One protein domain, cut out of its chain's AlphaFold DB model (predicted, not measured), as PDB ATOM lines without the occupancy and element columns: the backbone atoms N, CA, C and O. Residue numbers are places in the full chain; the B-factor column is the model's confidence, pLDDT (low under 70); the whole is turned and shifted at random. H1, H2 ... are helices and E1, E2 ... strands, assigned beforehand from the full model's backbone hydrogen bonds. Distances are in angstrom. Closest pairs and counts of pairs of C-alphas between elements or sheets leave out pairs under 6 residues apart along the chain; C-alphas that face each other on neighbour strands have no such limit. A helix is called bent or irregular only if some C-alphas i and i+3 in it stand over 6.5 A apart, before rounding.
ATOM      1  N   ARG A  18      25.403   1.092 -25.661       55.41
ATOM      2  CA  ARG A  18      26.155   2.311 -25.344       55.41
ATOM      3  C   ARG A  18      27.468   1.921 -24.662       55.41
ATOM      4  O   ARG A  18      27.451   1.413 -23.545       55.41
ATOM      5  N   GLU A  19      28.588   2.085 -25.364       64.25
ATOM      6  CA  GLU A  19      29.925   1.796 -24.841       64.25
ATOM      7  C   GLU A  19      30.295   2.830 -23.770       64.25
ATOM      8  O   GLU A  19      30.383   4.025 -24.046       64.25
ATOM      9  N   ILE A  20      30.505   2.372 -22.535       73.94
ATOM     10  CA  ILE A  20      31.065   3.194 -21.462       73.94
ATOM     11  C   ILE A  20      32.541   2.843 -21.304       73.94
ATOM     12  O   ILE A  20      32.899   1.687 -21.082       73.94
ATOM     13  N   ARG A  21      33.416   3.845 -21.409       86.31
ATOM     14  CA  ARG A  21      34.818   3.702 -21.008       86.31
ATOM     15  C   ARG A  21      34.922   4.035 -19.522       86.31
ATOM     16  O   ARG A  21      35.277   5.158 -19.177       86.31
ATOM     17  N   GLU A  22      34.514   3.111 -18.652       85.75
ATOM     18  CA  GLU A  22      34.557   3.331 -17.198       85.75
ATOM     19  C   GLU A  22      36.009   3.368 -16.700       85.75
ATOM     20  O   GLU A  22      36.870   2.609 -17.148       85.75
ATOM     21  N   PHE A  23      36.300   4.297 -15.792       88.19
ATOM     22  CA  PHE A  23      37.611   4.399 -15.169       88.19
ATOM     23  C   PHE A  23      37.769   3.339 -14.073       88.19
ATOM     24  O   PHE A  23      37.087   3.385 -13.048       88.19
ATOM     25  N   GLU A  24      38.721   2.423 -14.261       87.81
ATOM     26  CA  GLU A  24      38.990   1.327 -13.327       87.81
ATOM     27  C   GLU A  24      40.352   1.487 -12.624       87.81
ATOM     28  O   GLU A  24      41.401   1.070 -13.130       87.81
ATOM     29  N   PRO A  25      40.379   2.083 -11.419       86.62
ATOM     30  CA  PRO A  25      41.621   2.320 -10.698       86.62
ATOM     31  C   PRO A  25      42.210   1.014 -10.149       86.62
ATOM     32  O   PRO A  25      41.639   0.357  -9.272       86.62
ATOM     33  N   LYS A  26      43.414   0.670 -10.616       90.50
ATOM     34  CA  LYS A  26      44.236  -0.412 -10.038       90.50
ATOM     35  C   LYS A  26      44.636  -0.119  -8.587       90.50
ATOM     36  O   LYS A  26      44.980   1.013  -8.245       90.50
ATOM     37  N   LEU A  27      44.642  -1.160  -7.754       88.06
ATOM     38  CA  LEU A  27      44.997  -1.070  -6.337       88.06
ATOM     39  C   LEU A  27      46.419  -0.517  -6.150       88.06
ATOM     40  O   LEU A  27      47.359  -0.954  -6.810       88.06
ATOM     41  N   GLY A  28      46.577   0.456  -5.252       86.06
ATOM     42  CA  GLY A  28      47.866   1.042  -4.889       86.06
ATOM     43  C   GLY A  28      48.470   1.997  -5.925       86.06
ATOM     44  O   GLY A  28      49.412   2.716  -5.583       86.06
ATOM     45  N   LYS A  29      47.925   2.068  -7.146       91.00
ATOM     46  CA  LYS A  29      48.371   3.012  -8.175       91.00
ATOM     47  C   LYS A  29      47.725   4.383  -7.955       91.00
ATOM     48  O   LYS A  29      46.524   4.481  -7.709       91.00
ATOM     49  N   LEU A  30      48.555   5.422  -8.027       90.56
ATOM     50  CA  LEU A  30      48.119   6.813  -8.055       90.56
ATOM     51  C   LEU A  30      47.804   7.206  -9.500       90.56
ATOM     52  O   LEU A  30      48.579   6.881 -10.400       90.56
ATOM     53  N   TYR A  31      46.688   7.894  -9.689       92.81
ATOM     54  CA  TYR A  31      46.252   8.474 -10.953       92.81
ATOM     55  C   TYR A  31      46.081   9.979 -10.778       92.81
ATOM     56  O   TYR A  31      45.719  10.433  -9.689       92.81
ATOM     57  N   ARG A  32      46.332  10.747 -11.837       94.06
ATOM     58  CA  ARG A  32      46.161  12.202 -11.844       94.06
ATOM     59  C   ARG A  32      45.009  12.538 -12.769       94.06
ATOM     60  O   ARG A  32      45.193  12.691 -13.964       94.06
ATOM     61  N   LEU A  33      43.808  12.615 -12.218       93.00
ATOM     62  CA  LEU A  33      42.597  12.840 -12.990       93.00
ATOM     63  C   LEU A  33      42.342  14.335 -13.163       93.00
ATOM     64  O   LEU A  33      42.389  15.105 -12.208       93.00
ATOM     65  N   TRP A  34      42.032  14.739 -14.381       92.44
ATOM     66  CA  TRP A  34      41.559  16.071 -14.710       92.44
ATOM     67  C   TRP A  34      40.087  15.999 -15.107       92.44
ATOM     68  O   TRP A  34      39.686  15.087 -15.829       92.44
ATOM     69  N   ILE A  35      39.282  16.943 -14.624       87.81
ATOM     70  CA  ILE A  35      37.848  17.009 -14.916       87.81
ATOM     71  C   ILE A  35      37.585  18.308 -15.688       87.81
ATOM     72  O   ILE A  35      37.839  19.385 -15.144       87.81
ATOM     73  N   PRO A  36      37.097  18.232 -16.937       79.62
ATOM     74  CA  PRO A  36      36.821  19.415 -17.735       79.62
ATOM     75  C   PRO A  36      35.703  20.293 -17.163       79.62
ATOM     76  O   PRO A  36      34.806  19.849 -16.441       79.62
ATOM     77  N   LYS A  37      35.737  21.572 -17.542       69.00
ATOM     78  CA  LYS A  37      34.725  22.565 -17.177       69.00
ATOM     79  C   LYS A  37      33.348  22.160 -17.714       69.00
ATOM     80  O   LYS A  37      33.233  21.749 -18.863       69.00
ATOM     81  N   ASN A  38      32.295  22.406 -16.931       53.09
ATOM     82  CA  ASN A  38      30.893  22.155 -17.299       53.09
ATOM     83  C   ASN A  38      30.535  20.680 -17.542       53.09
ATOM     84  O   ASN A  38      29.458  20.414 -18.078       53.09
ATOM     85  N   GLU A  39      31.388  19.731 -17.155       55.53
ATOM     86  CA  GLU A  39      31.022  18.321 -17.233       55.53
ATOM     87  C   GLU A  39      29.826  18.039 -16.329       55.53
ATOM     88  O   GLU A  39      29.803  18.355 -15.133       55.53
ATOM     89  N   VAL A  40      28.787  17.491 -16.951       51.28
ATOM     90  CA  VAL A  40      27.517  17.222 -16.297       51.28
ATOM     91  C   VAL A  40      27.745  16.061 -15.343       51.28
ATOM     92  O   VAL A  40      28.106  14.957 -15.747       51.28
ATOM     93  N   CYS A  41      27.545  16.312 -14.054       57.34
ATOM     94  CA  CYS A  41      27.501  15.236 -13.084       57.34
ATOM     95  C   CYS A  41      26.188  14.468 -13.271       57.34
ATOM     96  O   CYS A  41      25.109  14.987 -12.975       57.34
ATOM     97  N   TYR A  42      26.277  13.233 -13.761       62.00
ATOM     98  CA  TYR A  42      25.120  12.358 -13.904       62.00
ATOM     99  C   TYR A  42      24.922  11.555 -12.630       62.00
ATOM    100  O   TYR A  42      25.793  10.796 -12.199       62.00
ATOM    101  N   VAL A  43      23.744  11.694 -12.031       60.03
ATOM    102  CA  VAL A  43      23.378  10.949 -10.831       60.03
ATOM    103  C   VAL A  43      22.620   9.696 -11.243       60.03
ATOM    104  O   VAL A  43      21.497   9.771 -11.736       60.03
ATOM    105  N   LYS A  44      23.205   8.526 -10.988       63.34
ATOM    106  CA  LYS A  44      22.537   7.238 -11.168       63.34
ATOM    107  C   LYS A  44      22.229   6.623  -9.811       63.34
ATOM    108  O   LYS A  44      23.127   6.274  -9.045       63.34
ATOM    109  N   LYS A  45      20.939   6.447  -9.523       60.88
ATOM    110  CA  LYS A  45      20.478   5.649  -8.381       60.88
ATOM    111  C   LYS A  45      20.344   4.195  -8.815       60.88
ATOM    112  O   LYS A  45      19.525   3.871  -9.673       60.88
ATOM    113  N   HIS A  46      21.171   3.344  -8.225       63.16
ATOM    114  CA  HIS A  46      21.159   1.905  -8.407       63.16
ATOM    115  C   HIS A  46      20.390   1.255  -7.259       63.16
ATOM    116  O   HIS A  46      20.729   1.464  -6.092       63.16
ATOM    117  N   PHE A  47      19.384   0.443  -7.581       60.31
ATOM    118  CA  PHE A  47      18.635  -0.310  -6.581       60.31
ATOM    119  C   PHE A  47      18.998  -1.789  -6.623       60.31
ATOM    120  O   PHE A  47      18.820  -2.447  -7.649       60.31
ATOM    121  N   ASN A  48      19.475  -2.320  -5.497       59.50
ATOM    122  CA  ASN A  48      19.702  -3.750  -5.315       59.50
ATOM    123  C   ASN A  48      18.397  -4.426  -4.876       59.50
ATOM    124  O   ASN A  48      18.135  -4.642  -3.690       59.50
ATOM    125  N   ILE A  49      17.557  -4.745  -5.851       52.22
ATOM    126  CA  ILE A  49      16.203  -5.263  -5.625       52.22
ATOM    127  C   ILE A  49      16.162  -6.683  -5.040       52.22
ATOM    128  O   ILE A  49      15.150  -7.058  -4.456       52.22
ATOM    129  N   GLN A  50      17.260  -7.449  -5.103       54.66
ATOM    130  CA  GLN A  50      17.347  -8.774  -4.468       54.66
ATOM    131  C   GLN A  50      17.308  -8.705  -2.938       54.66
ATOM    132  O   GLN A  50      16.993  -9.693  -2.271       54.66
ATOM    133  N   SER A  51      17.618  -7.537  -2.374       54.75
ATOM    134  CA  SER A  51      17.524  -7.302  -0.934       54.75
ATOM    135  C   SER A  51      16.088  -7.055  -0.452       54.75
ATOM    136  O   SER A  51      15.846  -7.110   0.752       54.75
ATOM    137  N   ILE A  52      15.120  -6.866  -1.361       50.22
ATOM    138  CA  ILE A  52      13.697  -6.719  -1.032       50.22
ATOM    139  C   ILE A  52      13.066  -8.117  -0.915       50.22
ATOM    140  O   ILE A  52      12.959  -8.818  -1.925       50.22
ATOM    141  N   PRO A  53      12.569  -8.538   0.266       51.38
ATOM    142  CA  PRO A  53      12.031  -9.887   0.459       51.38
ATOM    143  C   PRO A  53      10.886 -10.258  -0.495       51.38
ATOM    144  O   PRO A  53      10.803 -11.403  -0.933       51.38
ATOM    145  N   SER A  54      10.033  -9.296  -0.864       47.59
ATOM    146  CA  SER A  54       8.907  -9.500  -1.787       47.59
ATOM    147  C   SER A  54       9.311  -9.621  -3.263       47.59
ATOM    148  O   SER A  54       8.516 -10.109  -4.061       47.59
ATOM    149  N   ILE A  55      10.529  -9.206  -3.628       43.62
ATOM    150  CA  ILE A  55      11.044  -9.167  -5.013       43.62
ATOM    151  C   ILE A  55      12.243 -10.125  -5.179       43.62
ATOM    152  O   ILE A  55      12.736 -10.345  -6.279       43.62
ATOM    153  N   ARG A  56      12.664 -10.795  -4.096       47.91
ATOM    154  CA  ARG A  56      13.798 -11.735  -4.043       47.91
ATOM    155  C   ARG A  56      13.738 -12.868  -5.076       47.91
ATOM    156  O   ARG A  56      14.775 -13.393  -5.463       47.91
ATOM    157  N   ASN A  57      12.537 -13.228  -5.534       45.22
ATOM    158  CA  ASN A  57      12.313 -14.271  -6.541       45.22
ATOM    159  C   ASN A  57      12.345 -13.757  -7.993       45.22
ATOM    160  O   ASN A  57      12.204 -14.547  -8.927       45.22
ATOM    161  N   CYS A  58      12.521 -12.453  -8.215       42.75
ATOM    162  CA  CYS A  58      12.700 -11.898  -9.550       42.75
ATOM    163  C   CYS A  58      14.133 -12.169 -10.037       42.75
ATOM    164  O   CYS A  58      15.100 -11.928  -9.321       42.75
ATOM    165  N   ARG A  59      14.295 -12.614 -11.294       45.72
ATOM    166  CA  ARG A  59      15.612 -12.864 -11.931       45.72
ATOM    167  C   ARG A  59      16.453 -11.595 -12.160       45.72
ATOM    168  O   ARG A  59      17.524 -11.663 -12.757       45.72
ATOM    169  N   LEU A  60      15.967 -10.437 -11.727       43.78
ATOM    170  CA  LEU A  60      16.610  -9.147 -11.924       43.78
ATOM    171  C   LEU A  60      17.529  -8.845 -10.736       43.78
ATOM    172  O   LEU A  60      17.104  -8.876  -9.583       43.78
ATOM    173  N   LYS A  61      18.798  -8.543 -11.026       45.34
ATOM    174  CA  LYS A  61      19.801  -8.193 -10.009       45.34
ATOM    175  C   LYS A  61      19.740  -6.709  -9.610       45.34
ATOM    176  O   LYS A  61      20.019  -6.377  -8.462       45.34
ATOM    177  N   ALA A  62      19.347  -5.823 -10.530       48.41
ATOM    178  CA  ALA A  62      19.343  -4.377 -10.314       48.41
ATOM    179  C   ALA A  62      18.326  -3.631 -11.190       48.41
ATOM    180  O   ALA A  62      18.032  -4.067 -12.302       48.41
ATOM    181  N   VAL A  63      17.829  -2.488 -10.705       51.34
ATOM    182  CA  VAL A  63      16.951  -1.567 -11.456       51.34
ATOM    183  C   VAL A  63      17.451  -0.128 -11.292       51.34
ATOM    184  O   VAL A  63      17.899   0.259 -10.210       51.34
ATOM    185  N   THR A  64      17.377   0.666 -12.363       53.84
ATOM    186  CA  THR A  64      17.682   2.108 -12.338       53.84
ATOM    187  C   THR A  64      16.378   2.895 -12.170       53.84
ATOM    188  O   THR A  64      15.365   2.539 -12.767       53.84
ATOM    189  N   CYS A  65      16.376   3.942 -11.338       54.47
ATOM    190  CA  CYS A  65      15.190   4.782 -11.124       54.47
ATOM    191  C   CYS A  65      14.705   5.438 -12.432       54.47
ATOM    192  O   CYS A  65      15.505   6.055 -13.125       54.47
ATOM    193  N   ILE A  66      13.398   5.376 -12.712       49.75
ATOM    194  CA  ILE A  66      12.747   6.004 -13.883       49.75
ATOM    195  C   ILE A  66      12.463   7.509 -13.647       49.75
ATOM    196  O   ILE A  66      12.134   8.238 -14.576       49.75
ATOM    197  N   ASN A  67      12.621   8.015 -12.417       43.47
ATOM    198  CA  ASN A  67      12.456   9.445 -12.129       43.47
ATOM    199  C   ASN A  67      13.750  10.206 -12.420       43.47
ATOM    200  O   ASN A  67      14.590  10.383 -11.538       43.47
ATOM    201  N   THR A  68      13.894  10.633 -13.670       44.22
ATOM    202  CA  THR A  68      15.016  11.439 -14.167       44.22
ATOM    203  C   THR A  68      14.840  12.945 -13.966       44.22
ATOM    204  O   THR A  68      15.802  13.673 -14.184       44.22
ATOM    205  N   ASP A  69      13.681  13.433 -13.503       36.50
ATOM    206  CA  ASP A  69      13.465  14.872 -13.298       36.50
ATOM    207  C   ASP A  69      13.131  15.220 -11.829       36.50
ATOM    208  O   ASP A  69      12.050  14.872 -11.338       36.50
ATOM    209  N   PRO A  70      14.038  15.900 -11.098       35.94
ATOM    210  CA  PRO A  70      13.803  16.342  -9.726       35.94
ATOM    211  C   PRO A  70      12.773  17.480  -9.610       35.94
ATOM    212  O   PRO A  70      12.298  17.738  -8.507       35.94
ATOM    213  N   GLY A  71      12.418  18.161 -10.709       36.62
ATOM    214  CA  GLY A  71      11.488  19.297 -10.693       36.62
ATOM    215  C   GLY A  71      10.012  18.915 -10.834       36.62
ATOM    216  O   GLY A  71       9.145  19.615 -10.311       36.62
ATOM    217  N   LYS A  72       9.712  17.808 -11.525       38.66
ATOM    218  CA  LYS A  72       8.359  17.253 -11.689       38.66
ATOM    219  C   LYS A  72       8.443  15.737 -11.891       38.66
ATOM    220  O   LYS A  72       8.569  15.295 -13.033       38.66
ATOM    221  N   PRO A  73       8.344  14.919 -10.828       45.44
ATOM    222  CA  PRO A  73       8.257  13.479 -11.009       45.44
ATOM    223  C   PRO A  73       6.995  13.167 -11.817       45.44
ATOM    224  O   PRO A  73       5.876  13.437 -11.382       45.44
ATOM    225  N   VAL A  74       7.172  12.625 -13.024       44.16
ATOM    226  CA  VAL A  74       6.052  12.263 -13.907       44.16
ATOM    227  C   VAL A  74       5.221  11.143 -13.267       44.16
ATOM    228  O   VAL A  74       4.013  11.070 -13.499       44.16
ATOM    229  N   ARG A  75       5.849  10.282 -12.447       50.28
ATOM    230  CA  ARG A  75       5.217   9.173 -11.710       50.28
ATOM    231  C   ARG A  75       5.952   8.871 -10.400       50.28
ATOM    232  O   ARG A  75       7.098   9.273 -10.208       50.28
ATOM    233  N   SER A  76       5.305   8.139  -9.498       53.19
ATOM    234  CA  SER A  76       5.945   7.657  -8.276       53.19
ATOM    235  C   SER A  76       6.725   6.358  -8.537       53.19
ATOM    236  O   SER A  76       6.305   5.498  -9.309       53.19
ATOM    237  N   CYS A  77       7.926   6.247  -7.963       61.09
ATOM    238  CA  CYS A  77       8.791   5.075  -8.107       61.09
ATOM    239  C   CYS A  77       8.576   4.160  -6.889       61.09
ATOM    240  O   CYS A  77       8.947   4.582  -5.796       61.09
ATOM    241  N   PRO A  78       8.066   2.921  -7.040       58.97
ATOM    242  CA  PRO A  78       7.744   2.049  -5.900       58.97
ATOM    243  C   PRO A  78       8.940   1.724  -4.996       58.97
ATOM    244  O   PRO A  78       8.786   1.517  -3.797       58.97
ATOM    245  N   ILE A  79      10.156   1.692  -5.559       63.91
ATOM    246  CA  ILE A  79      11.381   1.487  -4.774       63.91
ATOM    247  C   ILE A  79      11.724   2.752  -3.979       63.91
ATOM    248  O   ILE A  79      12.110   2.651  -2.817       63.91
ATOM    249  N   CYS A  80      11.553   3.939  -4.575       68.94
ATOM    250  CA  CYS A  80      11.701   5.197  -3.845       68.94
ATOM    251  C   CYS A  80      10.650   5.309  -2.737       68.94
ATOM    252  O   CYS A  80      11.023   5.584  -1.610       68.94
ATOM    253  N   GLU A  81       9.382   4.995  -3.021       71.12
ATOM    254  CA  GLU A  81       8.308   4.977  -2.018       71.12
ATOM    255  C   GLU A  81       8.621   4.016  -0.864       71.12
ATOM    256  O   GLU A  81       8.438   4.362   0.300       71.12
ATOM    257  N   TYR A  82       9.139   2.819  -1.163       71.00
ATOM    258  CA  TYR A  82       9.563   1.874  -0.134       71.00
ATOM    259  C   TYR A  82      10.712   2.429   0.717       71.00
ATOM    260  O   TYR A  82      10.668   2.323   1.940       71.00
ATOM    261  N   ILE A  83      11.728   3.037   0.096       74.31
ATOM    262  CA  ILE A  83      12.845   3.673   0.811       74.31
ATOM    263  C   ILE A  83      12.352   4.832   1.681       74.31
ATOM    264  O   ILE A  83      12.763   4.939   2.835       74.31
ATOM    265  N   ASP A  84      11.460   5.668   1.159       77.44
ATOM    266  CA  ASP A  84      10.882   6.795   1.887       77.44
ATOM    267  C   ASP A  84      10.078   6.297   3.097       77.44
ATOM    268  O   ASP A  84      10.266   6.800   4.206       77.44
ATOM    269  N   ALA A  85       9.293   5.227   2.933       77.62
ATOM    270  CA  ALA A  85       8.598   4.565   4.034       77.62
ATOM    271  C   ALA A  85       9.573   3.984   5.078       77.62
ATOM    272  O   ALA A  85       9.342   4.122   6.279       77.62
ATOM    273  N   GLN A  86      10.695   3.380   4.663       79.81
ATOM    274  CA  GLN A  86      11.732   2.927   5.603       79.81
ATOM    275  C   GLN A  86      12.348   4.103   6.377       79.81
ATOM    276  O   GLN A  86      12.548   4.003   7.587       79.81
ATOM    277  N   TRP A  87      12.604   5.244   5.728       83.69
ATOM    278  CA  TRP A  87      13.086   6.447   6.417       83.69
ATOM    279  C   TRP A  87      12.048   7.060   7.360       83.69
ATOM    280  O   TRP A  87      12.412   7.639   8.385       83.69
ATOM    281  N   GLU A  88      10.758   6.954   7.050       87.50
ATOM    282  CA  GLU A  88       9.686   7.312   7.981       87.50
ATOM    283  C   GLU A  88       9.660   6.397   9.203       87.50
ATOM    284  O   GLU A  88       9.617   6.908  10.324       87.50
ATOM    285  N   LEU A  89       9.777   5.075   9.024       84.12
ATOM    286  CA  LEU A  89       9.941   4.155  10.153       84.12
ATOM    287  C   LEU A  89      11.167   4.540  10.987       84.12
ATOM    288  O   LEU A  89      11.040   4.753  12.186       84.12
ATOM    289  N   TRP A  90      12.326   4.747  10.356       91.31
ATOM    290  CA  TRP A  90      13.559   5.134  11.045       91.31
ATOM    291  C   TRP A  90      13.407   6.411  11.887       91.31
ATOM    292  O   TRP A  90      13.947   6.504  12.993       91.31
ATOM    293  N   ARG A  91      12.675   7.413  11.378       89.56
ATOM    294  CA  ARG A  91      12.404   8.670  12.096       89.56
ATOM    295  C   ARG A  91      11.492   8.461  13.307       89.56
ATOM    296  O   ARG A  91      11.720   9.105  14.328       89.56
ATOM    297  N   ASN A  92      10.514   7.565  13.195       91.25
ATOM    298  CA  ASN A  92       9.496   7.315  14.219       91.25
ATOM    299  C   ASN A  92       9.903   6.256  15.256       91.25
ATOM    300  O   ASN A  92       9.333   6.203  16.346       91.25
ATOM    301  N   THR A  93      10.886   5.418  14.943       89.94
ATOM    302  CA  THR A  93      11.460   4.449  15.874       89.94
ATOM    303  C   THR A  93      12.238   5.172  16.978       89.94
ATOM    304  O   THR A  93      12.992   6.104  16.712       89.94
ATOM    305  N   ASN A  94      12.098   4.733  18.230       88.38
ATOM    306  CA  ASN A  94      12.896   5.236  19.363       88.38
ATOM    307  C   ASN A  94      14.011   4.265  19.783       88.38
ATOM    308  O   ASN A  94      14.930   4.660  20.499       88.38
ATOM    309  N   ASP A  95      13.950   3.010  19.333       93.56
ATOM    310  CA  ASP A  95      14.963   1.999  19.610       93.56
ATOM    311  C   ASP A  95      16.196   2.169  18.706       93.56
ATOM    312  O   ASP A  95      16.103   2.258  17.480       93.56
ATOM    313  N   LYS A  96      17.382   2.221  19.321       91.31
ATOM    314  CA  LYS A  96      18.643   2.445  18.604       91.31
ATOM    315  C   LYS A  96      19.020   1.270  17.694       91.31
ATOM    316  O   LYS A  96      19.526   1.507  16.600       91.31
ATOM    317  N   LYS A  97      18.781   0.025  18.119       90.69
ATOM    318  CA  LYS A  97      19.122  -1.165  17.323       90.69
ATOM    319  C   LYS A  97      18.217  -1.272  16.106       90.69
ATOM    320  O   LYS A  97      18.707  -1.484  15.003       90.69
ATOM    321  N   GLU A  98      16.925  -1.038  16.291       88.31
ATOM    322  CA  GLU A  98      15.951  -1.043  15.201       88.31
ATOM    323  C   GLU A  98      16.256   0.070  14.178       88.31
ATOM    324  O   GLU A  98      16.244  -0.173  12.971       88.31
ATOM    325  N   LYS A  99      16.667   1.267  14.629       89.62
ATOM    326  CA  LYS A  99      17.185   2.314  13.726       89.62
ATOM    327  C   LYS A  99      18.396   1.858  12.917       89.62
ATOM    328  O   LYS A  99      18.461   2.109  11.712       89.62
ATOM    329  N   GLU A 100      19.372   1.221  13.558       88.50
ATOM    330  CA  GLU A 100      20.567   0.717  12.875       88.50
ATOM    331  C   GLU A 100      20.221  -0.370  11.847       88.50
ATOM    332  O   GLU A 100      20.811  -0.404  10.766       88.50
ATOM    333  N   GLU A 101      19.251  -1.237  12.138       85.69
ATOM    334  CA  GLU A 101      18.766  -2.269  11.216       85.69
ATOM    335  C   GLU A 101      18.056  -1.675   9.997       85.69
ATOM    336  O   GLU A 101      18.383  -2.040   8.863       85.69
ATOM    337  N   ILE A 102      17.158  -0.707  10.205       81.38
ATOM    338  CA  ILE A 102      16.479   0.001   9.112       81.38
ATOM    339  C   ILE A 102      17.509   0.725   8.234       81.38
ATOM    340  O   ILE A 102      17.487   0.598   7.009       81.38
ATOM    341  N   GLN A 103      18.477   1.417   8.842       82.62
ATOM    342  CA  GLN A 103      19.534   2.109   8.105       82.62
ATOM    343  C   GLN A 103      20.408   1.133   7.301       82.62
ATOM    344  O   GLN A 103      20.706   1.388   6.134       82.62
ATOM    345  N   LYS A 104      20.791  -0.012   7.885       81.56
ATOM    346  CA  LYS A 104      21.515  -1.078   7.169       81.56
ATOM    347  C   LYS A 104      20.705  -1.611   5.987       81.56
ATOM    348  O   LYS A 104      21.283  -1.842   4.928       81.56
ATOM    349  N   CYS A 105      19.396  -1.790   6.152       75.38
ATOM    350  CA  CYS A 105      18.499  -2.238   5.090       75.38
ATOM    351  C   CYS A 105      18.479  -1.236   3.925       75.38
ATOM    352  O   CYS A 105      18.796  -1.599   2.793       75.38
ATOM    353  N   VAL A 106      18.223   0.045   4.205       74.94
ATOM    354  CA  VAL A 106      18.180   1.106   3.181       74.94
ATOM    355  C   VAL A 106      19.524   1.276   2.462       74.94
ATOM    356  O   VAL A 106      19.560   1.414   1.236       74.94
ATOM    357  N   ASN A 107      20.635   1.199   3.198       74.94
ATOM    358  CA  ASN A 107      21.980   1.281   2.625       74.94
ATOM    359  C   ASN A 107      22.310   0.089   1.710       74.94
ATOM    360  O   ASN A 107      23.058   0.249   0.750       74.94
ATOM    361  N   LYS A 108      21.761  -1.104   1.983       70.62
ATOM    362  CA  LYS A 108      21.883  -2.268   1.087       70.62
ATOM    363  C   LYS A 108      21.004  -2.132  -0.158       70.62
ATOM    364  O   LYS A 108      21.377  -2.631  -1.217       70.62
ATOM    365  N   LEU A 109      19.857  -1.468  -0.027       65.44
ATOM    366  CA  LEU A 109      18.846  -1.328  -1.075       65.44
ATOM    367  C   LEU A 109      19.216  -0.313  -2.149       65.44
ATOM    368  O   LEU A 109      18.908  -0.534  -3.319       65.44
ATOM    369  N   SER A 110      19.844   0.798  -1.770       68.62
ATOM    370  CA  SER A 110      20.131   1.893  -2.692       68.62
ATOM    371  C   SER A 110      21.590   2.317  -2.633       68.62
ATOM    372  O   SER A 110      22.122   2.651  -1.578       68.62
ATOM    373  N   ALA A 111      22.225   2.348  -3.798       68.38
ATOM    374  CA  ALA A 111      23.526   2.960  -3.989       68.38
ATOM    375  C   ALA A 111      23.369   4.107  -4.985       68.38
ATOM    376  O   ALA A 111      22.884   3.922  -6.100       68.38
ATOM    377  N   THR A 112      23.744   5.315  -4.574       70.25
ATOM    378  CA  THR A 112      23.777   6.467  -5.479       70.25
ATOM    379  C   THR A 112      25.204   6.660  -5.955       70.25
ATOM    380  O   THR A 112      26.109   6.843  -5.137       70.25
ATOM    381  N   TYR A 113      25.379   6.621  -7.268       74.81
ATOM    382  CA  TYR A 113      26.649   6.862  -7.928       74.81
ATOM    383  C   TYR A 113      26.562   8.128  -8.766       74.81
ATOM    384  O   TYR A 113      25.534   8.415  -9.380       74.81
ATOM    385  N   PHE A 114      27.660   8.863  -8.787       73.88
ATOM    386  CA  PHE A 114      27.828  10.075  -9.568       73.88
ATOM    387  C   PHE A 114      28.841   9.770 -10.662       73.88
ATOM    388  O   PHE A 114      29.888   9.193 -10.376       73.88
ATOM    389  N   TYR A 115      28.516  10.107 -11.900       78.44
ATOM    390  CA  TYR A 115      29.394   9.901 -13.041       78.44
ATOM    391  C   TYR A 115      29.798  11.246 -13.611       78.44
ATOM    392  O   TYR A 115      28.957  12.126 -13.801       78.44
ATOM    393  N   VAL A 116      31.087  11.382 -13.884       80.19
ATOM    394  CA  VAL A 116      31.673  12.565 -14.505       80.19
ATOM    395  C   VAL A 116      32.686  12.113 -15.544       80.19
ATOM    396  O   VAL A 116      33.370  11.106 -15.349       80.19
ATOM    397  N   ASN A 117      32.777  12.822 -16.661       84.25
ATOM    398  CA  ASN A 117      33.885  12.617 -17.580       84.25
ATOM    399  C   ASN A 117      35.172  13.131 -16.934       84.25
ATOM    400  O   ASN A 117      35.223  14.228 -16.382       84.25
ATOM    401  N   ALA A 118      36.222  12.334 -17.030       90.25
ATOM    402  CA  ALA A 118      37.551  12.697 -16.581       90.25
ATOM    403  C   ALA A 118      38.580  12.280 -17.631       90.25
ATOM    404  O   ALA A 118      38.302  11.458 -18.502       90.25
ATOM    405  N   ILE A 119      39.781  12.832 -17.525       92.06
ATOM    406  CA  ILE A 119      40.954  12.436 -18.300       92.06
ATOM    407  C   ILE A 119      42.044  12.054 -17.306       92.06
ATOM    408  O   ILE A 119      42.316  12.805 -16.372       92.06
ATOM    409  N   ASP A 120      42.684  10.902 -17.497       93.38
ATOM    410  CA  ASP A 120      43.932  10.609 -16.793       93.38
ATOM    411  C   ASP A 120      45.045  11.459 -17.414       93.38
ATOM    412  O   ASP A 120      45.448  11.247 -18.555       93.38
ATOM    413  N   ALA A 121      45.512  12.466 -16.682       92.38
ATOM    414  CA  ALA A 121      46.505  13.429 -17.140       92.38
ATOM    415  C   ALA A 121      47.878  12.791 -17.403       92.38
ATOM    416  O   ALA A 121      48.699  13.407 -18.093       92.38
ATOM    417  N   ASP A 122      48.109  11.590 -16.860       89.50
ATOM    418  CA  ASP A 122      49.305  10.782 -17.089       89.50
ATOM    419  C   ASP A 122      49.151   9.820 -18.293       89.50
ATOM    420  O   ASP A 122      50.135   9.199 -18.705       89.50
ATOM    421  N   ASP A 123      47.951   9.687 -18.879       89.75
ATOM    422  CA  ASP A 123      47.730   8.909 -20.105       89.75
ATOM    423  C   ASP A 123      48.222   9.696 -21.331       89.75
ATOM    424  O   ASP A 123      47.857  10.852 -21.548       89.75
ATOM    425  N   ALA A 124      49.045   9.056 -22.162       88.50
ATOM    426  CA  ALA A 124      49.570   9.655 -23.384       88.50
ATOM    427  C   ALA A 124      48.467   9.942 -24.416       88.50
ATOM    428  O   ALA A 124      48.586  10.894 -25.187       88.50
ATOM    429  N   ASP A 125      47.400   9.139 -24.422       89.44
ATOM    430  CA  ASP A 125      46.306   9.280 -25.385       89.44
ATOM    431  C   ASP A 125      45.269  10.333 -24.951       89.44
ATOM    432  O   ASP A 125      44.474  10.793 -25.779       89.44
ATOM    433  N   LEU A 126      45.279  10.728 -23.668       92.00
ATOM    434  CA  LEU A 126      44.331  11.668 -23.053       92.00
ATOM    435  C   LEU A 126      42.873  11.325 -23.374       92.00
ATOM    436  O   LEU A 126      42.080  12.161 -23.813       92.00
ATOM    437  N   LYS A 127      42.534  10.049 -23.191       91.44
ATOM    438  CA  LYS A 127      41.189   9.531 -23.424       91.44
ATOM    439  C   LYS A 127      40.243  10.014 -22.330       91.44
ATOM    440  O   LYS A 127      40.555   9.916 -21.145       91.44
ATOM    441  N   PHE A 128      39.048  10.437 -22.729       89.31
ATOM    442  CA  PHE A 128      37.951  10.631 -21.790       89.31
ATOM    443  C   PHE A 128      37.487   9.284 -21.231       89.31
ATOM    444  O   PHE A 128      37.332   8.303 -21.969       89.31
ATOM    445  N   VAL A 129      37.259   9.256 -19.925       89.88
ATOM    446  CA  VAL A 129      36.761   8.112 -19.163       89.88
ATOM    447  C   VAL A 129      35.596   8.542 -18.278       89.88
ATOM    448  O   VAL A 129      35.558   9.662 -17.776       89.88
ATOM    449  N   ALA A 130      34.654   7.633 -18.047       86.25
ATOM    450  CA  ALA A 130      33.579   7.819 -17.089       86.25
ATOM    451  C   ALA A 130      34.088   7.482 -15.680       86.25
ATOM    452  O   ALA A 130      34.286   6.314 -15.337       86.25
ATOM    453  N   LEU A 131      34.301   8.502 -14.855       85.50
ATOM    454  CA  LEU A 131      34.686   8.350 -13.459       85.50
ATOM    455  C   LEU A 131      33.440   8.154 -12.594       85.50
ATOM    456  O   LEU A 131      32.612   9.057 -12.469       85.50
ATOM    457  N   ARG A 132      33.334   6.982 -11.963       85.00
ATOM    458  CA  ARG A 132      32.279   6.666 -10.997       85.00
ATOM    459  C   ARG A 132      32.686   7.076  -9.584       85.00
ATOM    460  O   ARG A 132      33.685   6.601  -9.048       85.00
ATOM    461  N   LEU A 133      31.855   7.883  -8.941       77.75
ATOM    462  CA  LEU A 133      32.067   8.413  -7.598       77.75
ATOM    463  C   LEU A 133      30.947   7.975  -6.660       77.75
ATOM    464  O   LEU A 133      29.772   7.902  -7.031       77.75
ATOM    465  N   THR A 134      31.310   7.730  -5.407       79.06
ATOM    466  CA  THR A 134      30.345   7.636  -4.310       79.06
ATOM    467  C   THR A 134      29.885   9.034  -3.898       79.06
ATOM    468  O   THR A 134      30.549  10.031  -4.185       79.06
ATOM    469  N   LYS A 135      28.777   9.110  -3.153       74.00
ATOM    470  CA  LYS A 135      28.282  10.372  -2.583       74.00
ATOM    471  C   LYS A 135      29.354  11.141  -1.804       74.00
ATOM    472  O   LYS A 135      29.506  12.334  -2.025       74.00
ATOM    473  N   SER A 136      30.128  10.457  -0.962       76.19
ATOM    474  CA  SER A 136      31.183  11.089  -0.161       76.19
ATOM    475  C   SER A 136      32.276  11.733  -1.020       76.19
ATOM    476  O   SER A 136      32.694  12.849  -0.741       76.19
ATOM    477  N   LEU A 137      32.720  11.053  -2.086       78.19
ATOM    478  CA  LEU A 137      33.733  11.587  -3.003       78.19
ATOM    479  C   LEU A 137      33.185  12.757  -3.823       78.19
ATOM    480  O   LEU A 137      33.886  13.742  -4.037       78.19
ATOM    481  N   PHE A 138      31.923  12.669  -4.246       78.31
ATOM    482  CA  PHE A 138      31.260  13.762  -4.946       78.31
ATOM    483  C   PHE A 138      31.098  15.004  -4.058       78.31
ATOM    484  O   PHE A 138      31.327  16.119  -4.515       78.31
ATOM    485  N   GLU A 139      30.760  14.835  -2.779       76.00
ATOM    486  CA  GLU A 139      30.717  15.944  -1.818       76.00
ATOM    487  C   GLU A 139      32.101  16.584  -1.641       76.00
ATOM    488  O   GLU A 139      32.197  17.809  -1.629       76.00
ATOM    489  N   SER A 140      33.178  15.787  -1.601       75.06
ATOM    490  CA  SER A 140      34.550  16.317  -1.592       75.06
ATOM    491  C   SER A 140      34.862  17.147  -2.843       75.06
ATOM    492  O   SER A 140      35.407  18.241  -2.717       75.06
ATOM    493  N   PHE A 141      34.454  16.689  -4.035       75.44
ATOM    494  CA  PHE A 141      34.541  17.491  -5.263       75.44
ATOM    495  C   PHE A 141      33.756  18.791  -5.144       75.44
ATOM    496  O   PHE A 141      34.307  19.858  -5.397       75.44
ATOM    497  N   SER A 142      32.496  18.720  -4.712       73.50
ATOM    498  CA  SER A 142      31.637  19.896  -4.571       73.50
ATOM    499  C   SER A 142      32.203  20.923  -3.589       73.50
ATOM    500  O   SER A 142      31.990  22.116  -3.781       73.50
ATOM    501  N   MET A 143      32.902  20.482  -2.543       71.00
ATOM    502  CA  MET A 143      33.539  21.380  -1.584       71.00
ATOM    503  C   MET A 143      34.748  22.099  -2.184       71.00
ATOM    504  O   MET A 143      34.829  23.317  -2.072       71.00
ATOM    505  N   ALA A 144      35.644  21.375  -2.855       69.88
ATOM    506  CA  ALA A 144      36.849  21.952  -3.453       69.88
ATOM    507  C   ALA A 144      36.543  22.999  -4.534       69.88
ATOM    508  O   ALA A 144      37.207  24.032  -4.640       69.88
ATOM    509  N   ILE A 145      35.492  22.756  -5.327       71.94
ATOM    510  CA  ILE A 145      35.145  23.634  -6.449       71.94
ATOM    511  C   ILE A 145      34.567  24.985  -6.014       71.94
ATOM    512  O   ILE A 145      34.418  25.883  -6.842       71.94
ATOM    513  N   HIS A 146      34.228  25.146  -4.730       68.44
ATOM    514  CA  HIS A 146      33.813  26.440  -4.193       68.44
ATOM    515  C   HIS A 146      34.958  27.455  -4.165       68.44
ATOM    516  O   HIS A 146      34.695  28.647  -4.326       68.44
ATOM    517  N   ASP A 147      36.199  26.994  -3.985       70.12
ATOM    518  CA  ASP A 147      37.368  27.863  -3.840       70.12
ATOM    519  C   ASP A 147      38.179  27.966  -5.142       70.12
ATOM    520  O   ASP A 147      38.769  29.009  -5.425       70.12
ATOM    521  N   THR A 148      38.199  26.913  -5.966       74.06
ATOM    522  CA  THR A 148      38.921  26.879  -7.251       74.06
ATOM    523  C   THR A 148      38.059  26.221  -8.335       74.06
ATOM    524  O   THR A 148      37.510  25.156  -8.080       74.06
ATOM    525  N   PRO A 149      37.943  26.781  -9.559       78.56
ATOM    526  CA  PRO A 149      37.199  26.130 -10.641       78.56
ATOM    527  C   PRO A 149      37.687  24.698 -10.891       78.56
ATOM    528  O   PRO A 149      38.897  24.464 -10.910       78.56
ATOM    529  N   ILE A 150      36.759  23.757 -11.099       78.50
ATOM    530  CA  ILE A 150      37.061  22.317 -11.193       78.50
ATOM    531  C   ILE A 150      38.105  22.000 -12.267       78.50
ATOM    532  O   ILE A 150      38.974  21.157 -12.060       78.50
ATOM    533  N   GLU A 151      38.060  22.735 -13.376       81.56
ATOM    534  CA  GLU A 151      38.960  22.577 -14.510       81.56
ATOM    535  C   GLU A 151      40.405  23.002 -14.206       81.56
ATOM    536  O   GLU A 151      41.324  22.627 -14.925       81.56
ATOM    537  N   ASN A 152      40.636  23.745 -13.122       85.19
ATOM    538  CA  ASN A 152      41.966  24.189 -12.701       85.19
ATOM    539  C   ASN A 152      42.598  23.264 -11.646       85.19
ATOM    540  O   ASN A 152      43.636  23.604 -11.073       85.19
ATOM    541  N   ILE A 153      41.979  22.115 -11.366       85.75
ATOM    542  CA  ILE A 153      42.422  21.159 -10.350       85.75
ATOM    543  C   ILE A 153      42.864  19.861 -11.034       85.75
ATOM    544  O   ILE A 153      42.149  19.303 -11.867       85.75
ATOM    545  N   ILE A 154      44.031  19.342 -10.641       92.31
ATOM    546  CA  ILE A 154      44.382  17.934 -10.866       92.31
ATOM    547  C   ILE A 154      44.051  17.138  -9.608       92.31
ATOM    548  O   ILE A 154      44.535  17.434  -8.517       92.31
ATOM    549  N   TRP A 155      43.249  16.098  -9.774       89.94
ATOM    550  CA  TRP A 155      42.812  15.205  -8.716       89.94
ATOM    551  C   TRP A 155      43.737  14.003  -8.616       89.94
ATOM    552  O   TRP A 155      43.793  13.147  -9.494       89.94
ATOM    553  N   GLN A 156      44.453  13.911  -7.509       91.06
ATOM    554  CA  GLN A 156      45.231  12.737  -7.158       91.06
ATOM    555  C   GLN A 156      44.288  11.665  -6.613       91.06
ATOM    556  O   GLN A 156      43.802  11.756  -5.486       91.06
ATOM    557  N   PHE A 157      44.024  10.656  -7.436       89.19
ATOM    558  CA  PHE A 157      43.089   9.581  -7.152       89.19
ATOM    559  C   PHE A 157      43.847   8.279  -6.885       89.19
ATOM    560  O   PHE A 157      44.626   7.814  -7.720       89.19
ATOM    561  N   LYS A 158      43.607   7.647  -5.732       89.44
ATOM    562  CA  LYS A 158      44.242   6.371  -5.382       89.44
ATOM    563  C   LYS A 158      43.256   5.426  -4.716       89.44
ATOM    564  O   LYS A 158      42.655   5.756  -3.699       89.44
ATOM    565  N   LYS A 159      43.161   4.207  -5.247       89.88
ATOM    566  CA  LYS A 159      42.457   3.094  -4.600       89.88
ATOM    567  C   LYS A 159      43.410   2.386  -3.640       89.88
ATOM    568  O   LYS A 159      44.477   1.927  -4.052       89.88
ATOM    569  N   THR A 160      43.037   2.283  -2.373       86.88
ATOM    570  CA  THR A 160      43.795   1.584  -1.329       86.88
ATOM    571  C   THR A 160      42.936   0.519  -0.670       86.88
ATOM    572  O   THR A 160      41.724   0.668  -0.587       86.88
ATOM    573  N   ASP A 161      43.567  -0.541  -0.185       87.94
ATOM    574  CA  ASP A 161      42.934  -1.517   0.693       87.94
ATOM    575  C   ASP A 161      43.495  -1.293   2.096       87.94
ATOM    576  O   ASP A 161      44.715  -1.303   2.288       87.94
ATOM    577  N   LYS A 162      42.610  -1.020   3.053       82.19
ATOM    578  CA  LYS A 162      42.941  -0.967   4.472       82.19
ATOM    579  C   LYS A 162      42.117  -2.026   5.188       82.19
ATOM    580  O   LYS A 162      40.909  -1.876   5.347       82.19
ATOM    581  N   ASN A 163      42.789  -3.075   5.654       82.00
ATOM    582  CA  ASN A 163      42.196  -4.156   6.445       82.00
ATOM    583  C   ASN A 163      41.005  -4.856   5.754       82.00
ATOM    584  O   ASN A 163      40.006  -5.151   6.405       82.00
ATOM    585  N   GLY A 164      41.090  -5.098   4.441       76.44
ATOM    586  CA  GLY A 164      40.029  -5.745   3.659       76.44
ATOM    587  C   GLY A 164      38.906  -4.794   3.240       76.44
ATOM    588  O   GLY A 164      37.912  -5.224   2.653       76.44
ATOM    589  N   LYS A 165      39.042  -3.494   3.530       78.75
ATOM    590  CA  LYS A 165      38.109  -2.453   3.107       78.75
ATOM    591  C   LYS A 165      38.755  -1.582   2.037       78.75
ATOM    592  O   LYS A 165      39.772  -0.925   2.262       78.75
ATOM    593  N   ILE A 166      38.104  -1.532   0.878       81.44
ATOM    594  CA  ILE A 166      38.493  -0.631  -0.205       81.44
ATOM    595  C   ILE A 166      38.178   0.812   0.196       81.44
ATOM    596  O   ILE A 166      37.026   1.175   0.433       81.44
ATOM    597  N   GLU A 167      39.214   1.640   0.218       80.75
ATOM    598  CA  GLU A 167      39.146   3.081   0.417       80.75
ATOM    599  C   GLU A 167      39.669   3.811  -0.819       80.75
ATOM    600  O   GLU A 167      40.588   3.356  -1.502       80.75
ATOM    601  N   TYR A 168      39.091   4.977  -1.086       82.12
ATOM    602  CA  TYR A 168      39.537   5.871  -2.144       82.12
ATOM    603  C   TYR A 168      40.095   7.133  -1.505       82.12
ATOM    604  O   TYR A 168      39.413   7.799  -0.728       82.12
ATOM    605  N   MET A 169      41.346   7.441  -1.824       81.00
ATOM    606  CA  MET A 169      41.979   8.704  -1.481       81.00
ATOM    607  C   MET A 169      41.825   9.659  -2.654       81.00
ATOM    608  O   MET A 169      42.073   9.285  -3.804       81.00
ATOM    609  N   LEU A 170      41.446  10.888  -2.327       81.50
ATOM    610  CA  LEU A 170      41.245  11.962  -3.274       81.50
ATOM    611  C   LEU A 170      41.888  13.226  -2.716       81.50
ATOM    612  O   LEU A 170      41.466  13.719  -1.673       81.50
ATOM    613  N   LEU A 171      42.937  13.704  -3.377       85.75
ATOM    614  CA  LEU A 171      43.642  14.926  -2.998       85.75
ATOM    615  C   LEU A 171      43.630  15.903  -4.170       85.75
ATOM    616  O   LEU A 171      43.809  15.505  -5.321       85.75
ATOM    617  N   GLU A 172      43.424  17.177  -3.877       85.81
ATOM    618  CA  GLU A 172      43.441  18.247  -4.870       85.81
ATOM    619  C   GLU A 172      44.858  18.794  -5.084       85.81
ATOM    620  O   GLU A 172      45.648  18.937  -4.151       85.81
ATOM    621  N   SER A 173      45.177  19.111  -6.334       86.69
ATOM    622  CA  SER A 173      46.365  19.861  -6.743       86.69
ATOM    623  C   SER A 173      45.882  21.086  -7.529       86.69
ATOM    624  O   SER A 173      45.725  21.006  -8.753       86.69
ATOM    625  N   PRO A 174      45.530  22.187  -6.840       84.31
ATOM    626  CA  PRO A 174      44.982  23.376  -7.481       84.31
ATOM    627  C   PRO A 174      46.065  24.133  -8.255       84.31
ATOM    628  O   PRO A 174      47.221  24.193  -7.834       84.31
ATOM    629  N   ASN A 175      45.678  24.766  -9.366       80.19
ATOM    630  CA  ASN A 175      46.565  25.547 -10.240       80.19
ATOM    631  C   ASN A 175      47.764  24.747 -10.782       80.19
ATOM    632  O   ASN A 175      48.835  25.305 -11.039       80.19
ATOM    633  N   ASP A 176      47.595  23.437 -10.956       88.38
ATOM    634  CA  ASP A 176      48.596  22.579 -11.583       88.38
ATOM    635  C   ASP A 176      48.803  23.016 -13.043       88.38
ATOM    636  O   ASP A 176      47.840  23.213 -13.790       88.38
ATOM    637  N   SER A 177      50.058  23.156 -13.476       89.69
ATOM    638  CA  SER A 177      50.375  23.555 -14.853       89.69
ATOM    639  C   SER A 177      49.753  22.610 -15.880       89.69
ATOM    640  O   SER A 177      49.363  23.049 -16.960       89.69
ATOM    641  N   ARG A 178      49.597  21.328 -15.526       92.12
ATOM    642  CA  ARG A 178      48.966  20.334 -16.393       92.12
ATOM    643  C   ARG A 178      47.472  20.588 -16.583       92.12
ATOM    644  O   ARG A 178      46.970  20.377 -17.680       92.12
ATOM    645  N   ALA A 179      46.771  21.074 -15.556       89.94
ATOM    646  CA  ALA A 179      45.366  21.461 -15.692       89.94
ATOM    647  C   ALA A 179      45.212  22.638 -16.664       89.94
ATOM    648  O   ALA A 179      44.332  22.621 -17.515       89.94
ATOM    649  N   VAL A 180      46.116  23.623 -16.605       88.62
ATOM    650  CA  VAL A 180      46.109  24.772 -17.528       88.62
ATOM    651  C   VAL A 180      46.342  24.333 -18.977       88.62
ATOM    652  O   VAL A 180      45.661  24.814 -19.881       88.62
ATOM    653  N   GLU A 181      47.276  23.410 -19.214       90.75
ATOM    654  CA  GLU A 181      47.501  22.816 -20.540       90.75
ATOM    655  C   GLU A 181      46.245  22.107 -21.063       90.75
ATOM    656  O   GLU A 181      45.794  22.400 -22.169       90.75
ATOM    657  N   LEU A 182      45.639  21.240 -20.248       91.38
ATOM    658  CA  LEU A 182      44.435  20.494 -20.623       91.38
ATOM    659  C   LEU A 182      43.231  21.414 -20.867       91.38
ATOM    660  O   LEU A 182      42.483  21.194 -21.815       91.38
ATOM    661  N   CYS A 183      43.086  22.489 -20.090       88.50
ATOM    662  CA  CYS A 183      42.096  23.537 -20.343       88.50
ATOM    663  C   CYS A 183      42.271  24.182 -21.723       88.50
ATOM    664  O   CYS A 183      41.284  24.406 -22.419       88.50
ATOM    665  N   ASN A 184      43.510  24.467 -22.134       90.12
ATOM    666  CA  ASN A 184      43.787  25.062 -23.444       90.12
ATOM    667  C   ASN A 184      43.570  24.070 -24.598       90.12
ATOM    668  O   ASN A 184      43.230  24.480 -25.707       90.12
ATOM    669  N   GLU A 185      43.775  22.776 -24.354       89.38
ATOM    670  CA  GLU A 185      43.579  21.711 -25.345       89.38
ATOM    671  C   GLU A 185      42.133  21.193 -25.403       89.38
ATOM    672  O   GLU A 185      41.778  20.488 -26.351       89.38
ATOM    673  N   TYR A 186      41.292  21.555 -24.430       87.25
ATOM    674  CA  TYR A 186      39.967  20.975 -24.218       87.25
ATOM    675  C   TYR A 186      39.104  20.933 -25.478       87.25
ATOM    676  O   TYR A 186      38.586  19.871 -25.807       87.25
ATOM    677  N   ASP A 187      38.992  22.037 -26.220       85.06
ATOM    678  CA  ASP A 187      38.142  22.094 -27.417       85.06
ATOM    679  C   ASP A 187      38.557  21.051 -28.466       85.06
ATOM    680  O   ASP A 187      37.715  20.425 -29.107       85.06
ATOM    681  N   MET A 188      39.864  20.811 -28.614       88.50
ATOM    682  CA  MET A 188      40.387  19.797 -29.527       88.50
ATOM    683  C   MET A 188      40.127  18.380 -29.005       88.50
ATOM    684  O   MET A 188      39.781  17.496 -29.789       88.50
ATOM    685  N   LEU A 189      40.276  18.158 -27.697       86.88
ATOM    686  CA  LEU A 189      40.008  16.868 -27.056       86.88
ATOM    687  C   LEU A 189      38.513  16.512 -27.117       86.88
ATOM    688  O   LEU A 189      38.159  15.383 -27.453       86.88
ATOM    689  N   ALA A 190      37.638  17.483 -26.856       84.12
ATOM    690  CA  ALA A 190      36.188  17.320 -26.811       84.12
ATOM    691  C   ALA A 190      35.558  17.080 -28.193       84.12
ATOM    692  O   ALA A 190      34.505  16.454 -28.290       84.12
ATOM    693  N   MET A 191      36.202  17.536 -29.273       82.62
ATOM    694  CA  MET A 191      35.752  17.284 -30.650       82.62
ATOM    695  C   MET A 191      36.106  15.885 -31.175       82.62
ATOM    696  O   MET A 191      35.670  15.520 -32.271       82.62
ATOM    697  N   ARG A 192      36.904  15.097 -30.441       83.06
ATOM    698  CA  ARG A 192      37.286  13.752 -30.884       83.06
ATOM    699  C   ARG A 192      36.064  12.825 -30.917       83.06
ATOM    700  O   ARG A 192      35.216  12.887 -30.027       83.06
ATOM    701  N   PRO A 193      35.981  11.907 -31.891       81.56
ATOM    702  CA  PRO A 193      35.062  10.780 -31.808       81.56
ATOM    703  C   PRO A 193      35.355   9.913 -30.576       81.56
ATOM    704  O   PRO A 193      36.508   9.786 -30.159       81.56
ATOM    705  N   PHE A 194      34.332   9.247 -30.032       81.56
ATOM    706  CA  PHE A 194      34.485   8.349 -28.878       81.56
ATOM    707  C   PHE A 194      35.578   7.283 -29.092       81.56
ATOM    708  O   PHE A 194      36.422   7.077 -28.215       81.56
ATOM    709  N   ALA A 195      35.621   6.665 -30.281       82.38
ATOM    710  CA  ALA A 195      36.616   5.654 -30.656       82.38
ATOM    711  C   ALA A 195      38.067   6.170 -30.575       82.38
ATOM    712  O   ALA A 195      38.964   5.430 -30.176       82.38
ATOM    713  N   ASP A 196      38.271   7.457 -30.860       83.06
ATOM    714  CA  ASP A 196      39.577   8.127 -30.841       83.06
ATOM    715  C   ASP A 196      39.878   8.793 -29.489       83.06
ATOM    716  O   ASP A 196      40.808   9.588 -29.356       83.06
ATOM    717  N   GLY A 197      39.082   8.484 -28.465       82.19
ATOM    718  CA  GLY A 197      39.298   8.980 -27.114       82.19
ATOM    719  C   GLY A 197      38.445  10.173 -26.707       82.19
ATOM    720  O   GLY A 197      38.689  10.692 -25.626       82.19
ATOM    721  N   GLY A 198      37.471  10.590 -27.517       84.94
ATOM    722  CA  GLY A 198      36.557  11.686 -27.186       84.94
ATOM    723  C   GLY A 198      35.591  11.403 -26.027       84.94
ATOM    724  O   GLY A 198      35.563  10.272 -25.527       84.94
ATOM    725  N   PRO A 199      34.805  12.419 -25.612       83.94
ATOM    726  CA  PRO A 199      33.944  12.380 -24.429       83.94
ATOM    727  C   PRO A 199      32.982  11.194 -24.397       83.94
ATOM    728  O   PRO A 199      32.451  10.775 -25.428       83.94
ATOM    729  N   VAL A 200      32.718  10.681 -23.193       79.12
ATOM    730  CA  VAL A 200      31.653   9.700 -22.988       79.12
ATOM    731  C   VAL A 200      30.323  10.446 -22.966       79.12
ATOM    732  O   VAL A 200      30.132  11.361 -22.161       79.12
ATOM    733  N   ASP A 201      29.383  10.038 -23.819       75.25
ATOM    734  CA  ASP A 201      27.994  10.489 -23.727       75.25
ATOM    735  C   ASP A 201      27.341   9.800 -22.523       75.25
ATOM    736  O   ASP A 201      26.750   8.727 -22.632       75.25
ATOM    737  N   LEU A 202      27.550  10.379 -21.339       70.00
ATOM    738  CA  LEU A 202      27.050   9.856 -20.070       70.00
ATOM    739  C   LEU A 202      25.524   9.904 -19.986       70.00
ATOM    740  O   LEU A 202      24.938   9.021 -19.357       70.00
ATOM    741  N   ASP A 203      24.888  10.886 -20.636       63.59
ATOM    742  CA  ASP A 203      23.429  10.957 -20.722       63.59
ATOM    743  C   ASP A 203      22.922   9.719 -21.428       63.59
ATOM    744  O   ASP A 203      22.186   8.936 -20.838       63.59
ATOM    745  N   ALA A 204      23.418   9.462 -22.638       64.94
ATOM    746  CA  ALA A 204      23.107   8.243 -23.345       64.94
ATOM    747  C   ALA A 204      23.513   7.024 -22.488       64.94
ATOM    748  O   ALA A 204      22.683   6.177 -22.171       64.94
ATOM    749  N   ALA A 205      24.762   6.879 -22.065       64.81
ATOM    750  CA  ALA A 205      25.222   5.654 -21.404       64.81
ATOM    751  C   ALA A 205      24.425   5.291 -20.132       64.81
ATOM    752  O   ALA A 205      24.296   4.110 -19.803       64.81
ATOM    753  N   LEU A 206      23.879   6.283 -19.419       62.31
ATOM    754  CA  LEU A 206      23.263   6.085 -18.108       62.31
ATOM    755  C   LEU A 206      21.746   6.312 -18.071       62.31
ATOM    756  O   LEU A 206      21.109   5.785 -17.153       62.31
ATOM    757  N   THR A 207      21.145   6.996 -19.054       55.09
ATOM    758  CA  THR A 207      19.685   7.002 -19.252       55.09
ATOM    759  C   THR A 207      19.253   5.678 -19.868       55.09
ATOM    760  O   THR A 207      19.190   5.480 -21.079       55.09
TER     761      THR A 207
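AT A GLANCE: This is residues 18 to 207 of the 419 residues of an uncharacterized protein of Bacteroidetes bacterium ADurb.Bin302 (UniProt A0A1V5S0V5). A strongly twisted, branched sheet of six strands is built round the long bent strand E3, with H3 in the angle between E3 and the hairpin E5 and E6. At one end of the sheet the helical hairpin H1 and H2 reaches away as an arm, with the long loop of residues 48 to 77 near its base, while H4 covers E1 and E5 near the other end and the short H5 packs on E2 and E3. The printed part has 190 residues, with named elements in the order E1 E2 H1 H2 E3 E4 H3 E5 E6 H4 H5; its neighbour strands are antiparallel and its class is mixed, helices and strands. It is only just compact, close to loose, with a radius of gyration of the C-alphas of 19.3 A and spans of 54 by 37 by 31 A.

IN THESE COORDINATES: E3, residues 110 to 120, is 29.0 A long and bends by 63 degrees at residue 117. The other strands are E1, residues 30 to 34, from C-alpha 30 at (48.119, 6.813, -8.055); E2, 42 to 47; E4, 128 to 134; E5, 153 to 162, 26.6 A; and E6, 165 to 174, 28.7 A. The helices are H1, 78 to 92, 20.9 A; H2, 96 to 109, 20.0 A; H3, 135 to 144; H4, 177 to 190, 19.6 A; and H5, 202 to 206, ending at C-alpha 206 (23.263, 6.085, -18.108). H4 is irregular: C-alphas 184 and 187 are 7.5 A apart.

HOW THE PARTS SIT: E1 and E2 lie on one side of E3, E4 on the other side. Within hydrogen-bond range are N 44 and O 113 of E2 and E3, 2.8 A; N 131 and O 116 of the hairpin E3 and E4, 2.8 A; and N 34 and O 119 of E1 and E3, 2.8 A. E5 pairs with E1 through N 33 and O 155, 2.8 A, and with E6, as a hairpin, through N 156 and O 171, 2.8 A. H3 is on the sheet; its closest C-alphas to E3 are Lys 135 and Tyr 113, 6.6 A. H4 runs across the strands, at 73 degrees to E5 on the local plane. H1 and H2 touch at Trp 90 and Lys 99, C-alphas 5.3 A apart, a shallow tilt of 15 degrees, opposite ways; both only graze the sheet. Every O i to N i+4 pair is within hydrogen-bond range in H1, H2, H3 and H5, and 8 of 10 in H4.

THE WHOLE: The C-alphas farthest apart, of Asp 95 and Met 188, are 58.1 A apart. The printed part has no cut; the links E2 to H1 and H4 to H5 are long. Mean pLDDT of the printed part is 75.3, with 56 residues under 70, among them 37 to 80.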